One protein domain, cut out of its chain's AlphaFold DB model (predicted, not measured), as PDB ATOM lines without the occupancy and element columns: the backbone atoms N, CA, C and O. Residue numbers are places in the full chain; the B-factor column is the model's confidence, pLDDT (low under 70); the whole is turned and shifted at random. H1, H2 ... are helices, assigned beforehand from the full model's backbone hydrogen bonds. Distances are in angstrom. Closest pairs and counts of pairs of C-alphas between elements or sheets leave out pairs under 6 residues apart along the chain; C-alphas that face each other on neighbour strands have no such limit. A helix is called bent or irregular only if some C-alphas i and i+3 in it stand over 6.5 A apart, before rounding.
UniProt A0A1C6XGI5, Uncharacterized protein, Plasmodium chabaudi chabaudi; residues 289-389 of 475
ATOM      1  N   ARG A 289     221.446 262.181 166.913       41.44
ATOM      2  CA  ARG A 289     221.314 260.880 167.598       41.44
ATOM      3  C   ARG A 289     221.298 261.018 169.100       41.44
ATOM      4  O   ARG A 289     220.638 260.192 169.681       41.44
ATOM      5  N   ASP A 290     222.004 261.943 169.731       37.41
ATOM      6  CA  ASP A 290     222.053 262.015 171.191       37.41
ATOM      7  C   ASP A 290     220.825 262.748 171.745       37.41
ATOM      8  O   ASP A 290     220.301 262.322 172.769       37.41
ATOM      9  N   GLU A 291     220.303 263.758 171.039       36.34
ATOM     10  CA  GLU A 291     218.994 264.366 171.314       36.34
ATOM     11  C   GLU A 291     217.850 263.454 170.870       36.34
ATOM     12  O   GLU A 291     216.967 263.216 171.680       36.34
ATOM     13  N   GLU A 292     217.874 262.828 169.680       38.53
ATOM     14  CA  GLU A 292     216.851 261.821 169.352       38.53
ATOM     15  C   GLU A 292     217.015 260.564 170.210       38.53
ATOM     16  O   GLU A 292     216.012 259.964 170.516       38.53
ATOM     17  N   LEU A 293     218.192 260.126 170.672       38.19
ATOM     18  CA  LEU A 293     218.284 259.013 171.632       38.19
ATOM     19  C   LEU A 293     217.793 259.451 172.998       38.19
ATOM     20  O   LEU A 293     217.205 258.620 173.661       38.19
ATOM     21  N   PHE A 294     218.000 260.688 173.434       36.75
ATOM     22  CA  PHE A 294     217.442 261.162 174.696       36.75
ATOM     23  C   PHE A 294     215.913 261.307 174.598       36.75
ATOM     24  O   PHE A 294     215.194 260.725 175.406       36.75
ATOM     25  N   ASP A 295     215.407 261.934 173.536       33.56
ATOM     26  CA  ASP A 295     213.980 262.134 173.277       33.56
ATOM     27  C   ASP A 295     213.255 260.846 172.871       33.56
ATOM     28  O   ASP A 295     212.125 260.643 173.284       33.56
ATOM     29  N   VAL A 296     213.856 259.928 172.111       35.78
ATOM     30  CA  VAL A 296     213.280 258.607 171.764       35.78
ATOM     31  C   VAL A 296     213.370 257.646 172.953       35.78
ATOM     32  O   VAL A 296     212.559 256.728 173.050       35.78
ATOM     33  N   TYR A 297     214.318 257.833 173.875       37.56
ATOM     34  CA  TYR A 297     214.390 257.054 175.117       37.56
ATOM     35  C   TYR A 297     213.405 257.568 176.174       37.56
ATOM     36  O   TYR A 297     212.871 256.749 176.905       37.56
ATOM     37  N   MET A 298     213.095 258.870 176.183       38.12
ATOM     38  CA  MET A 298     212.073 259.475 177.051       38.12
ATOM     39  C   MET A 298     210.644 259.408 176.468       38.12
ATOM     40  O   MET A 298     209.683 259.283 177.221       38.12
ATOM     41  N   ASN A 299     210.467 259.461 175.139       29.69
ATOM     42  CA  ASN A 299     209.142 259.520 174.485       29.69
ATOM     43  C   ASN A 299     208.661 258.198 173.871       29.69
ATOM     44  O   ASN A 299     207.519 258.119 173.404       29.69
ATOM     45  N   ASN A 300     209.467 257.132 173.860       27.55
ATOM     46  CA  ASN A 300     208.920 255.819 173.538       27.55
ATOM     47  C   ASN A 300     208.159 255.285 174.748       27.55
ATOM     48  O   ASN A 300     208.760 254.809 175.702       27.55
ATOM     49  N   ASN A 301     206.831 255.252 174.629       27.20
ATOM     50  CA  ASN A 301     205.855 254.549 175.478       27.20
ATOM     51  C   ASN A 301     206.092 253.026 175.651       27.20
ATOM     52  O   ASN A 301     205.183 252.269 175.996       27.20
ATOM     53  N   LEU A 302     207.306 252.535 175.423       31.77
ATOM     54  CA  LEU A 302     207.748 251.273 175.978       31.77
ATOM     55  C   LEU A 302     208.021 251.548 177.448       31.77
ATOM     56  O   LEU A 302     208.886 252.346 177.770       31.77
ATOM     57  N   ARG A 303     207.313 250.864 178.345       31.78
ATOM     58  CA  ARG A 303     207.810 250.640 179.704       31.78
ATOM     59  C   ARG A 303     209.220 250.060 179.565       31.78
ATOM     60  O   ARG A 303     209.365 248.856 179.362       31.78
ATOM     61  N   ILE A 304     210.241 250.915 179.567       35.25
ATOM     62  CA  ILE A 304     211.636 250.502 179.527       35.25
ATOM     63  C   ILE A 304     211.808 249.758 180.837       35.25
ATOM     64  O   ILE A 304     211.764 250.359 181.908       35.25
ATOM     65  N   GLY A 305     211.909 248.431 180.758       41.88
ATOM     66  CA  GLY A 305     212.176 247.612 181.928       41.88
ATOM     67  C   GLY A 305     213.359 248.193 182.704       41.88
ATOM     68  O   GLY A 305     214.242 248.855 182.146       41.88
ATOM     69  N   ASN A 306     213.376 247.970 184.008       55.19
ATOM     70  CA  ASN A 306     214.449 248.423 184.875       55.19
ATOM     71  C   ASN A 306     215.738 247.622 184.614       55.19
ATOM     72  O   ASN A 306     216.127 246.724 185.357       55.19
ATOM     73  N   TYR A 307     216.380 247.903 183.487       58.53
ATOM     74  CA  TYR A 307     217.636 247.296 183.094       58.53
ATOM     75  C   TYR A 307     218.631 248.356 182.629       58.53
ATOM     76  O   TYR A 307     218.256 249.444 182.167       58.53
ATOM     77  N   ILE A 308     219.914 248.027 182.744       62.59
ATOM     78  CA  ILE A 308     221.037 248.836 182.272       62.59
ATOM     79  C   ILE A 308     221.774 248.046 181.193       62.59
ATOM     80  O   ILE A 308     222.234 246.935 181.444       62.59
ATOM     81  N   SER A 309     221.871 248.627 179.992       63.03
ATOM     82  CA  SER A 309     222.700 248.118 178.888       63.03
ATOM     83  C   SER A 309     224.073 248.770 178.935       63.03
ATOM     84  O   SER A 309     224.180 249.994 179.040       63.03
ATOM     85  N   PHE A 310     225.128 247.970 178.805       57.75
ATOM     86  CA  PHE A 310     226.501 248.469 178.900       57.75
ATOM     87  C   PHE A 310     226.904 249.331 177.697       57.75
ATOM     88  O   PHE A 310     227.742 250.222 177.829       57.75
ATOM     89  N   LYS A 311     226.236 249.158 176.551       56.94
ATOM     90  CA  LYS A 311     226.500 249.928 175.327       56.94
ATOM     91  C   LYS A 311     225.975 251.365 175.341       56.94
ATOM     92  O   LYS A 311     226.339 252.135 174.457       56.94
ATOM     93  N   LYS A 312     225.111 251.735 176.293       57.06
ATOM     94  CA  LYS A 312     224.329 252.988 176.245       57.06
ATOM     95  C   LYS A 312     224.660 254.015 177.338       57.06
ATOM     96  O   LYS A 312     223.931 254.986 177.500       57.06
ATOM     97  N   VAL A 313     225.749 253.842 178.088       58.97
ATOM     98  CA  VAL A 313     226.052 254.702 179.250       58.97
ATOM     99  C   VAL A 313     227.062 255.802 178.880       58.97
ATOM    100  O   VAL A 313     228.271 255.647 179.066       58.97
ATOM    101  N   GLY A 314     226.568 256.923 178.345       61.16
ATOM    102  CA  GLY A 314     227.380 258.102 178.008       61.16
ATOM    103  C   GLY A 314     227.877 258.893 179.230       61.16
ATOM    104  O   GLY A 314     227.369 258.734 180.339       61.16
ATOM    105  N   LYS A 315     228.862 259.787 179.041       68.25
ATOM    106  CA  LYS A 315     229.482 260.561 180.140       68.25
ATOM    107  C   LYS A 315     228.468 261.412 180.920       68.25
ATOM    108  O   LYS A 315     228.392 261.281 182.134       68.25
ATOM    109  N   LYS A 316     227.645 262.207 180.223       66.50
ATOM    110  CA  LYS A 316     226.617 263.062 180.849       66.50
ATOM    111  C   LYS A 316     225.612 262.253 181.683       66.50
ATOM    112  O   LYS A 316     225.235 262.676 182.768       66.50
ATOM    113  N   TYR A 317     225.232 261.066 181.208       69.12
ATOM    114  CA  TYR A 317     224.361 260.146 181.943       69.12
ATOM    115  C   TYR A 317     225.023 259.652 183.238       69.12
ATOM    116  O   TYR A 317     224.385 259.654 184.287       69.12
ATOM    117  N   LYS A 318     226.315 259.281 183.194       75.19
ATOM    118  CA  LYS A 318     227.065 258.906 184.407       75.19
ATOM    119  C   LYS A 318     227.110 260.055 185.415       75.19
ATOM    120  O   LYS A 318     226.941 259.804 186.602       75.19
ATOM    121  N   ASP A 319     227.320 261.285 184.951       75.44
ATOM    122  CA  ASP A 319     227.421 262.462 185.820       75.44
ATOM    123  C   ASP A 319     226.081 262.766 186.517       75.44
ATOM    124  O   ASP A 319     226.058 262.951 187.733       75.44
ATOM    125  N   ILE A 320     224.955 262.704 185.792       78.88
ATOM    126  CA  ILE A 320     223.609 262.863 186.374       78.88
ATOM    127  C   ILE A 320     223.323 261.775 187.412       78.88
ATOM    128  O   ILE A 320     222.880 262.081 188.517       78.88
ATOM    129  N   ILE A 321     223.599 260.508 187.089       82.94
ATOM    130  CA  ILE A 321     223.373 259.411 188.035       82.94
ATOM    131  C   ILE A 321     224.230 259.576 189.285       82.94
ATOM    132  O   ILE A 321     223.732 259.379 190.391       82.94
ATOM    133  N   LYS A 322     225.511 259.927 189.130       85.75
ATOM    134  CA  LYS A 322     226.397 260.183 190.270       85.75
ATOM    135  C   LYS A 322     225.817 261.251 191.180       85.75
ATOM    136  O   LYS A 322     225.815 261.061 192.391       85.75
ATOM    137  N   GLU A 323     225.294 262.322 190.598       87.69
ATOM    138  CA  GLU A 323     224.687 263.404 191.360       87.69
ATOM    139  C   GLU A 323     223.440 262.945 192.118       87.69
ATOM    140  O   GLU A 323     223.310 263.210 193.309       87.69
ATOM    141  N   VAL A 324     222.562 262.164 191.484       89.81
ATOM    142  CA  VAL A 324     221.394 261.599 192.174       89.81
ATOM    143  C   VAL A 324     221.806 260.648 193.297       89.81
ATOM    144  O   VAL A 324     221.284 260.761 194.402       89.81
ATOM    145  N   ILE A 325     222.770 259.751 193.062       91.50
ATOM    146  CA  ILE A 325     223.314 258.863 194.103       91.50
ATOM    147  C   ILE A 325     223.849 259.694 195.273       91.50
ATOM    148  O   ILE A 325     223.507 259.413 196.421       91.50
ATOM    149  N   ASN A 326     224.635 260.738 194.995       92.88
ATOM    150  CA  ASN A 326     225.142 261.646 196.018       92.88
ATOM    151  C   ASN A 326     223.985 262.247 196.816       92.88
ATOM    152  O   ASN A 326     223.976 262.125 198.038       92.88
ATOM    153  N   ILE A 327     222.998 262.856 196.160       93.00
ATOM    154  CA  ILE A 327     221.847 263.480 196.826       93.00
ATOM    155  C   ILE A 327     221.133 262.480 197.746       93.00
ATOM    156  O   ILE A 327     220.839 262.809 198.897       93.00
ATOM    157  N   LEU A 328     220.886 261.254 197.279       93.00
ATOM    158  CA  LEU A 328     220.231 260.217 198.079       93.00
ATOM    159  C   LEU A 328     221.059 259.841 199.315       93.00
ATOM    160  O   LEU A 328     220.525 259.824 200.427       93.00
ATOM    161  N   LEU A 329     222.365 259.620 199.150       92.75
ATOM    162  CA  LEU A 329     223.265 259.283 200.255       92.75
ATOM    163  C   LEU A 329     223.384 260.425 201.277       92.75
ATOM    164  O   LEU A 329     223.348 260.162 202.478       92.75
ATOM    165  N   HIS A 330     223.443 261.685 200.830       93.75
ATOM    166  CA  HIS A 330     223.441 262.860 201.717       93.75
ATOM    167  C   HIS A 330     222.144 262.975 202.532       93.75
ATOM    168  O   HIS A 330     222.159 263.484 203.650       93.75
ATOM    169  N   ASN A 331     221.030 262.458 202.007       92.00
ATOM    170  CA  ASN A 331     219.753 262.362 202.715       92.00
ATOM    171  C   ASN A 331     219.621 261.073 203.554       92.00
ATOM    172  O   ASN A 331     218.524 260.741 204.002       92.00
ATOM    173  N   ASN A 332     220.723 260.350 203.798       91.69
ATOM    174  CA  ASN A 332     220.779 259.074 204.524       91.69
ATOM    175  C   ASN A 332     219.937 257.947 203.897       91.69
ATOM    176  O   ASN A 332     219.544 257.006 204.588       91.69
ATOM    177  N   ILE A 333     219.670 258.016 202.592       93.00
ATOM    178  CA  ILE A 333     218.915 256.992 201.867       93.00
ATOM    179  C   ILE A 333     219.901 255.981 201.283       93.00
ATOM    180  O   ILE A 333     220.666 256.287 200.371       93.00
ATOM    181  N   GLN A 334     219.880 254.760 201.816       91.88
ATOM    182  CA  GLN A 334     220.746 253.673 201.366       91.88
ATOM    183  C   GLN A 334     220.140 252.971 200.147       91.88
ATOM    184  O   GLN A 334     219.026 252.454 200.204       91.88
ATOM    185  N   ILE A 335     220.896 252.904 199.049       91.62
ATOM    186  CA  ILE A 335     220.425 252.322 197.781       91.62
ATOM    187  C   ILE A 335     220.033 250.848 197.935       91.62
ATOM    188  O   ILE A 335     218.966 250.443 197.473       91.62
ATOM    189  N   LYS A 336     220.849 250.061 198.644       87.25
ATOM    190  CA  LYS A 336     220.584 248.643 198.929       87.25
ATOM    191  C   LYS A 336     219.259 248.387 199.660       87.25
ATOM    192  O   LYS A 336     218.683 247.316 199.493       87.25
ATOM    193  N   ASP A 337     218.776 249.359 200.434       89.31
ATOM    194  CA  ASP A 337     217.549 249.220 201.221       89.31
ATOM    195  C   ASP A 337     216.306 249.520 200.375       89.31
ATOM    196  O   ASP A 337     215.225 249.011 200.657       89.31
ATOM    197  N   ILE A 338     216.454 250.326 199.318       90.62
ATOM    198  CA  ILE A 338     215.327 250.820 198.517       90.62
ATOM    199  C   ILE A 338     215.221 250.168 197.136       90.62
ATOM    200  O   ILE A 338     214.142 250.205 196.550       90.62
ATOM    201  N   ILE A 339     216.296 249.554 196.619       88.88
ATOM    202  CA  ILE A 339     216.352 248.996 195.256       88.88
ATOM    203  C   ILE A 339     215.151 248.107 194.946       88.88
ATOM    204  O   ILE A 339     214.458 248.333 193.961       88.88
ATOM    205  N   LYS A 340     214.840 247.151 195.821       83.81
ATOM    206  CA  LYS A 340     213.756 246.193 195.595       83.81
ATOM    207  C   LYS A 340     212.390 246.874 195.498       83.81
ATOM    208  O   LYS A 340     211.585 246.529 194.639       83.81
ATOM    209  N   ASP A 341     212.119 247.838 196.369       83.38
ATOM    210  CA  ASP A 341     210.828 248.520 196.388       83.38
ATOM    211  C   ASP A 341     210.699 249.546 195.260       83.38
ATOM    212  O   ASP A 341     209.597 249.744 194.749       83.38
ATOM    213  N   VAL A 342     211.802 250.169 194.837       83.94
ATOM    214  CA  VAL A 342     211.834 251.043 193.655       83.94
ATOM    215  C   VAL A 342     211.575 250.225 192.388       83.94
ATOM    216  O   VAL A 342     210.756 250.615 191.557       83.94
ATOM    217  N   GLU A 343     212.206 249.057 192.276       75.00
ATOM    218  CA  GLU A 343     212.045 248.125 191.159       75.00
ATOM    219  C   GLU A 343     210.620 247.574 191.049       75.00
ATOM    220  O   GLU A 343     210.039 247.523 189.966       75.00
ATOM    221  N   GLU A 344     210.029 247.207 192.186       74.88
ATOM    222  CA  GLU A 344     208.693 246.612 192.265       74.88
ATOM    223  C   GLU A 344     207.576 247.677 192.348       74.88
ATOM    224  O   GLU A 344     206.405 247.339 192.531       74.88
ATOM    225  N   GLY A 345     207.918 248.966 192.205       74.81
ATOM    226  CA  GLY A 345     206.971 250.088 192.195       74.81
ATOM    227  C   GLY A 345     206.250 250.324 193.527       74.81
ATOM    228  O   GLY A 345     205.189 250.944 193.553       74.81
ATOM    229  N   ARG A 346     206.800 249.804 194.628       75.94
ATOM    230  CA  ARG A 346     206.251 249.923 195.987       75.94
ATOM    231  C   ARG A 346     206.851 251.064 196.795       75.94
ATOM    232  O   ARG A 346     206.296 251.427 197.828       75.94
ATOM    233  N   TYR A 347     207.988 251.600 196.364       80.31
ATOM    234  CA  TYR A 347     208.632 252.701 197.059       80.31
ATOM    235  C   TYR A 347     207.854 254.005 196.867       80.31
ATOM    236  O   TYR A 347     207.284 254.257 195.804       80.31
ATOM    237  N   GLU A 348     207.873 254.879 197.871       83.50
ATOM    238  CA  GLU A 348     207.287 256.215 197.776       83.50
ATOM    239  C   GLU A 348     208.177 257.143 196.936       83.50
ATOM    240  O   GLU A 348     208.806 258.075 197.438       83.50
ATOM    241  N   ILE A 349     208.225 256.895 195.626       83.31
ATOM    242  CA  ILE A 349     209.075 257.627 194.677       83.31
ATOM    243  C   ILE A 349     208.810 259.135 194.725       83.31
ATOM    244  O   ILE A 349     209.744 259.922 194.608       83.31
ATOM    245  N   ASN A 350     207.576 259.557 195.009       85.44
ATOM    246  CA  ASN A 350     207.232 260.973 195.176       85.44
ATOM    247  C   ASN A 350     208.082 261.683 196.247       85.44
ATOM    248  O   ASN A 350     208.361 262.872 196.103       85.44
ATOM    249  N   LYS A 351     208.535 260.976 197.293       89.62
ATOM    250  CA  LYS A 351     209.471 261.542 198.279       89.62
ATOM    251  C   LYS A 351     210.845 261.795 197.665       89.62
ATOM    252  O   LYS A 351     211.419 262.854 197.894       89.62
ATOM    253  N   LEU A 352     211.344 260.866 196.853       90.88
ATOM    254  CA  LEU A 352     212.623 261.011 196.150       90.88
ATOM    255  C   LEU A 352     212.558 262.120 195.095       90.88
ATOM    256  O   LEU A 352     213.469 262.939 195.019       90.88
ATOM    257  N   ILE A 353     211.450 262.206 194.352       89.38
ATOM    258  CA  ILE A 353     211.177 263.305 193.414       89.38
ATOM    259  C   ILE A 353     211.210 264.642 194.151       89.38
ATOM    260  O   ILE A 353     211.869 265.571 193.697       89.38
ATOM    261  N   SER A 354     210.535 264.733 195.302       92.69
ATOM    262  CA  SER A 354     210.549 265.946 196.120       92.69
ATOM    263  C   SER A 354     211.976 266.333 196.509       92.69
ATOM    264  O   SER A 354     212.366 267.471 196.279       92.69
ATOM    265  N   ILE A 355     212.790 265.390 197.001       93.44
ATOM    266  CA  ILE A 355     214.205 265.635 197.338       93.44
ATOM    267  C   ILE A 355     214.973 266.185 196.128       93.44
ATOM    268  O   ILE A 355     215.641 267.209 196.247       93.44
ATOM    269  N   LEU A 356     214.840 265.555 194.958       88.06
ATOM    270  CA  LEU A 356     215.503 266.002 193.731       88.06
ATOM    271  C   LEU A 356     215.070 267.410 193.321       88.06
ATOM    272  O   LEU A 356     215.921 268.217 192.964       88.06
ATOM    273  N   LYS A 357     213.784 267.754 193.447       89.88
ATOM    274  CA  LYS A 357     213.281 269.089 193.087       89.88
ATOM    275  C   LYS A 357     213.828 270.234 193.937       89.88
ATOM    276  O   LYS A 357     213.740 271.381 193.513       89.88
ATOM    277  N   HIS A 358     214.421 269.953 195.097       91.38
ATOM    278  CA  HIS A 358     215.126 270.975 195.877       91.38
ATOM    279  C   HIS A 358     216.506 271.323 195.293       91.38
ATOM    280  O   HIS A 358     217.136 272.271 195.752       91.38
ATOM    281  N   HIS A 359     216.984 270.578 194.294       83.44
ATOM    282  CA  HIS A 359     218.281 270.785 193.664       83.44
ATOM    283  C   HIS A 359     218.145 271.540 192.336       83.44
ATOM    284  O   HIS A 359     217.296 271.203 191.508       83.44
ATOM    285  N   GLU A 360     219.016 272.523 192.083       79.75
ATOM    286  CA  GLU A 360     218.904 273.421 190.919       79.75
ATOM    287  C   GLU A 360     218.887 272.697 189.571       79.75
ATOM    288  O   GLU A 360     218.183 273.116 188.661       79.75
ATOM    289  N   ILE A 361     219.620 271.589 189.468       79.19
ATOM    290  CA  ILE A 361     219.736 270.785 188.242       79.19
ATOM    291  C   ILE A 361     218.414 270.075 187.896       79.19
ATOM    292  O   ILE A 361     218.155 269.780 186.733       79.19
ATOM    293  N   PHE A 362     217.578 269.783 188.897       81.56
ATOM    294  CA  PHE A 362     216.424 268.890 188.763       81.56
ATOM    295  C   PHE A 362     215.077 269.578 189.029       81.56
ATOM    296  O   PHE A 362     214.033 268.999 188.725       81.56
ATOM    297  N   LYS A 363     215.076 270.796 189.588       78.50
ATOM    298  CA  LYS A 363     213.870 271.531 190.014       78.50
ATOM    299  C   LYS A 363     212.826 271.711 188.906       78.50
ATOM    300  O   LYS A 363     211.632 271.563 189.171       78.50
ATOM    301  N   ASP A 364     213.285 271.958 187.679       78.94
ATOM    302  CA  ASP A 364     212.437 272.272 186.524       78.94
ATOM    303  C   ASP A 364     212.077 271.029 185.694       78.94
ATOM    304  O   ASP A 364     211.350 271.132 184.709       78.94
ATOM    305  N   LEU A 365     212.559 269.842 186.083       74.81
ATOM    306  CA  LEU A 365     212.232 268.602 185.386       74.81
ATOM    307  C   LEU A 365     210.841 268.082 185.768       74.81
ATOM    308  O   LEU A 365     210.380 268.172 186.918       74.81
ATOM    309  N   ASP A 366     210.193 267.463 184.786       77.69
ATOM    310  CA  ASP A 366     208.914 266.793 184.969       77.69
ATOM    311  C   ASP A 366     209.033 265.587 185.904       77.69
ATOM    312  O   ASP A 366     210.036 264.871 185.939       77.69
ATOM    313  N   ASN A 367     207.965 265.317 186.658       79.06
ATOM    314  CA  ASN A 367     207.949 264.219 187.627       79.06
ATOM    315  C   ASN A 367     208.140 262.842 186.967       79.06
ATOM    316  O   ASN A 367     208.725 261.961 187.588       79.06
ATOM    317  N   SER A 368     207.662 262.654 185.731       75.94
ATOM    318  CA  SER A 368     207.880 261.422 184.959       75.94
ATOM    319  C   SER A 368     209.359 261.212 184.638       75.94
ATOM    320  O   SER A 368     209.880 260.119 184.830       75.94
ATOM    321  N   VAL A 369     210.053 262.274 184.229       75.62
ATOM    322  CA  VAL A 369     211.494 262.252 183.948       75.62
ATOM    323  C   VAL A 369     212.282 261.966 185.227       75.62
ATOM    324  O   VAL A 369     213.195 261.142 185.236       75.62
ATOM    325  N   LEU A 370     211.906 262.608 186.336       77.44
ATOM    326  CA  LEU A 370     212.549 262.388 187.633       77.44
ATOM    327  C   LEU A 370     212.361 260.953 188.141       77.44
ATOM    328  O   LEU A 370     213.325 260.372 188.632       77.44
ATOM    329  N   ASP A 371     211.169 260.364 187.991       80.88
ATOM    330  CA  ASP A 371     210.905 258.955 188.323       80.88
ATOM    331  C   ASP A 371     211.874 258.008 187.596       80.88
ATOM    332  O   ASP A 371     212.504 257.147 188.217       80.88
ATOM    333  N   GLU A 372     212.075 258.205 186.293       78.94
ATOM    334  CA  GLU A 372     213.010 257.389 185.517       78.94
ATOM    335  C   GLU A 372     214.466 257.586 185.947       78.94
ATOM    336  O   GLU A 372     215.193 256.604 186.135       78.94
ATOM    337  N   ILE A 373     214.891 258.837 186.157       81.06
ATOM    338  CA  ILE A 373     216.240 259.151 186.645       81.06
ATOM    339  C   ILE A 373     216.485 258.471 187.995       81.06
ATOM    340  O   ILE A 373     217.545 257.871 188.191       81.06
ATOM    341  N   ILE A 374     215.513 258.513 188.911       85.88
ATOM    342  CA  ILE A 374     215.593 257.854 190.219       85.88
ATOM    343  C   ILE A 374     215.765 256.351 190.040       85.88
ATOM    344  O   ILE A 374     216.737 255.793 190.547       85.88
ATOM    345  N   LYS A 375     214.870 255.693 189.293       83.38
ATOM    346  CA  LYS A 375     214.925 254.240 189.065       83.38
ATOM    347  C   LYS A 375     216.273 253.811 188.499       83.38
ATOM    348  O   LYS A 375     216.902 252.892 189.019       83.38
ATOM    349  N   LYS A 376     216.767 254.518 187.479       82.75
ATOM    350  CA  LYS A 376     218.074 254.232 186.873       82.75
ATOM    351  C   LYS A 376     219.231 254.488 187.829       82.75
ATOM    352  O   LYS A 376     220.188 253.717 187.820       82.75
ATOM    353  N   SER A 377     219.151 255.528 188.653       86.62
ATOM    354  CA  SER A 377     220.220 255.866 189.594       86.62
ATOM    355  C   SER A 377     220.306 254.881 190.750       86.62
ATOM    356  O   SER A 377     221.400 254.458 191.112       86.62
ATOM    357  N   VAL A 378     219.157 254.461 191.280       90.69
ATOM    358  CA  VAL A 378     219.063 253.431 192.319       90.69
ATOM    359  C   VAL A 378     219.581 252.095 191.781       90.69
ATOM    360  O   VAL A 378     220.439 251.482 192.409       90.69
ATOM    361  N   LEU A 379     219.151 251.680 190.584       87.31
ATOM    362  CA  LEU A 379     219.657 250.460 189.949       87.31
ATOM    363  C   LEU A 379     221.164 250.527 189.680       87.31
ATOM    364  O   LEU A 379     221.885 249.583 189.993       87.31
ATOM    365  N   MET A 380     221.665 251.637 189.138       87.50
ATOM    366  CA  MET A 380     223.092 251.778 188.851       87.50
ATOM    367  C   MET A 380     223.928 251.799 190.128       87.50
ATOM    368  O   MET A 380     224.939 251.114 190.187       87.50
ATOM    369  N   GLY A 381     223.507 252.536 191.158       90.31
ATOM    370  CA  GLY A 381     224.209 252.549 192.439       90.31
ATOM    371  C   GLY A 381     224.267 251.159 193.072       90.31
ATOM    372  O   GLY A 381     225.325 250.747 193.543       90.31
ATOM    373  N   TYR A 382     223.172 250.397 192.997       91.31
ATOM    374  CA  TYR A 382     223.134 249.013 193.469       91.31
ATOM    375  C   TYR A 382     224.115 248.117 192.699       91.31
ATOM    376  O   TYR A 382     224.865 247.349 193.300       91.31
ATOM    377  N   LEU A 383     224.142 248.232 191.369       90.25
ATOM    378  CA  LEU A 383     225.068 247.471 190.532       90.25
ATOM    379  C   LEU A 383     226.527 247.883 190.776       90.25
ATOM    380  O   LEU A 383     227.382 247.016 190.891       90.25
ATOM    381  N   ASN A 384     226.818 249.175 190.923       90.19
ATOM    382  CA  ASN A 384     228.151 249.656 191.276       90.19
ATOM    383  C   ASN A 384     228.625 248.997 192.582       90.19
ATOM    384  O   ASN A 384     229.638 248.304 192.592       90.19
ATOM    385  N   GLU A 385     227.827 249.075 193.650       90.25
ATOM    386  CA  GLU A 385     228.149 248.430 194.929       90.25
ATOM    387  C   GLU A 385     228.398 246.918 194.766       90.25
ATOM    388  O   GLU A 385     229.383 246.398 195.288       90.25
ATOM    389  N   LYS A 386     227.573 246.209 193.983       90.69
ATOM    390  CA  LYS A 386     227.703 244.756 193.788       90.69
ATOM    391  C   LYS A 386     228.866 244.303 192.911       90.69
ATOM    392  O   LYS A 386     229.324 243.172 193.069       90.69
ATOM    393  N   PHE A 387     229.339 245.140 191.996       89.12
ATOM    394  CA  PHE A 387     230.370 244.758 191.031       89.12
ATOM    395  C   PHE A 387     231.744 245.374 191.303       89.12
ATOM    396  O   PHE A 387     232.716 244.958 190.664       89.12
ATOM    397  N   SER A 388     231.847 246.328 192.231       89.12
ATOM    398  CA  SER A 388     233.117 246.970 192.596       89.12
ATOM    399  C   SER A 388     233.312 247.207 194.097       89.12
ATOM    400  O   SER A 388     234.400 247.626 194.486       89.12
ATOM    401  N   ASN A 389     232.302 246.958 194.944       86.94
ATOM    402  CA  ASN A 389     232.252 247.441 196.332       86.94
ATOM    403  C   ASN A 389     232.348 248.982 196.454       86.94
ATOM    404  O   ASN A 389     232.617 249.500 197.539       86.94
TER     405      ASN A 389
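This is residues 289 to 389 of the 475 residues of an uncharacterized protein of Plasmodium chabaudi chabaudi (UniProt A0A1C6XGI5). One long helix, H5, runs through the middle; H2 crosses it, H3 and H4 pack on it, and H1 lies off at one end. The printed part has 101 residues with five named helices, H1 to H5, and no named strand: all helix. It is compact, with a radius of gyration of the C-alphas of 13.2 A, spanning 37 by 32 by 25 A.

Find C-alpha 367 at (207.949, 264.219, 187.627); H5 runs 30.9 A to C-alpha 388 at (233.117, 246.970, 192.596). H2, residues 315 to 330, is 22.5 A long. H1 is residues 289 to 299, H3 335 to 343, H4 349 to 357. H3 is irregular: C-alphas 337 and 340 are 7.4 A apart.

Start at the hub, H5. Its residues 373 to 381 alone touch H2, about perpendicular at 87 degrees; closest are C-alphas 321 and 377, 5.0 A. Residues 375 to 382 alone touch H3, a steep tilt of 49 degrees, opposite ways; closest are C-alphas 335 and 378, 5.7 A. Residues 367 to 374 alone touch H4; closest are C-alphas 353 and 370, 6.0 A. H1 touches no helix. O i to N i+4 pairs are within hydrogen-bond range throughout H1, H2, H4 and H5, and 3 of 5 in H3.

The printed part has no cut. Residues 300 to 314 form a long link; pLDDT is under 70 at residues 289 to 317.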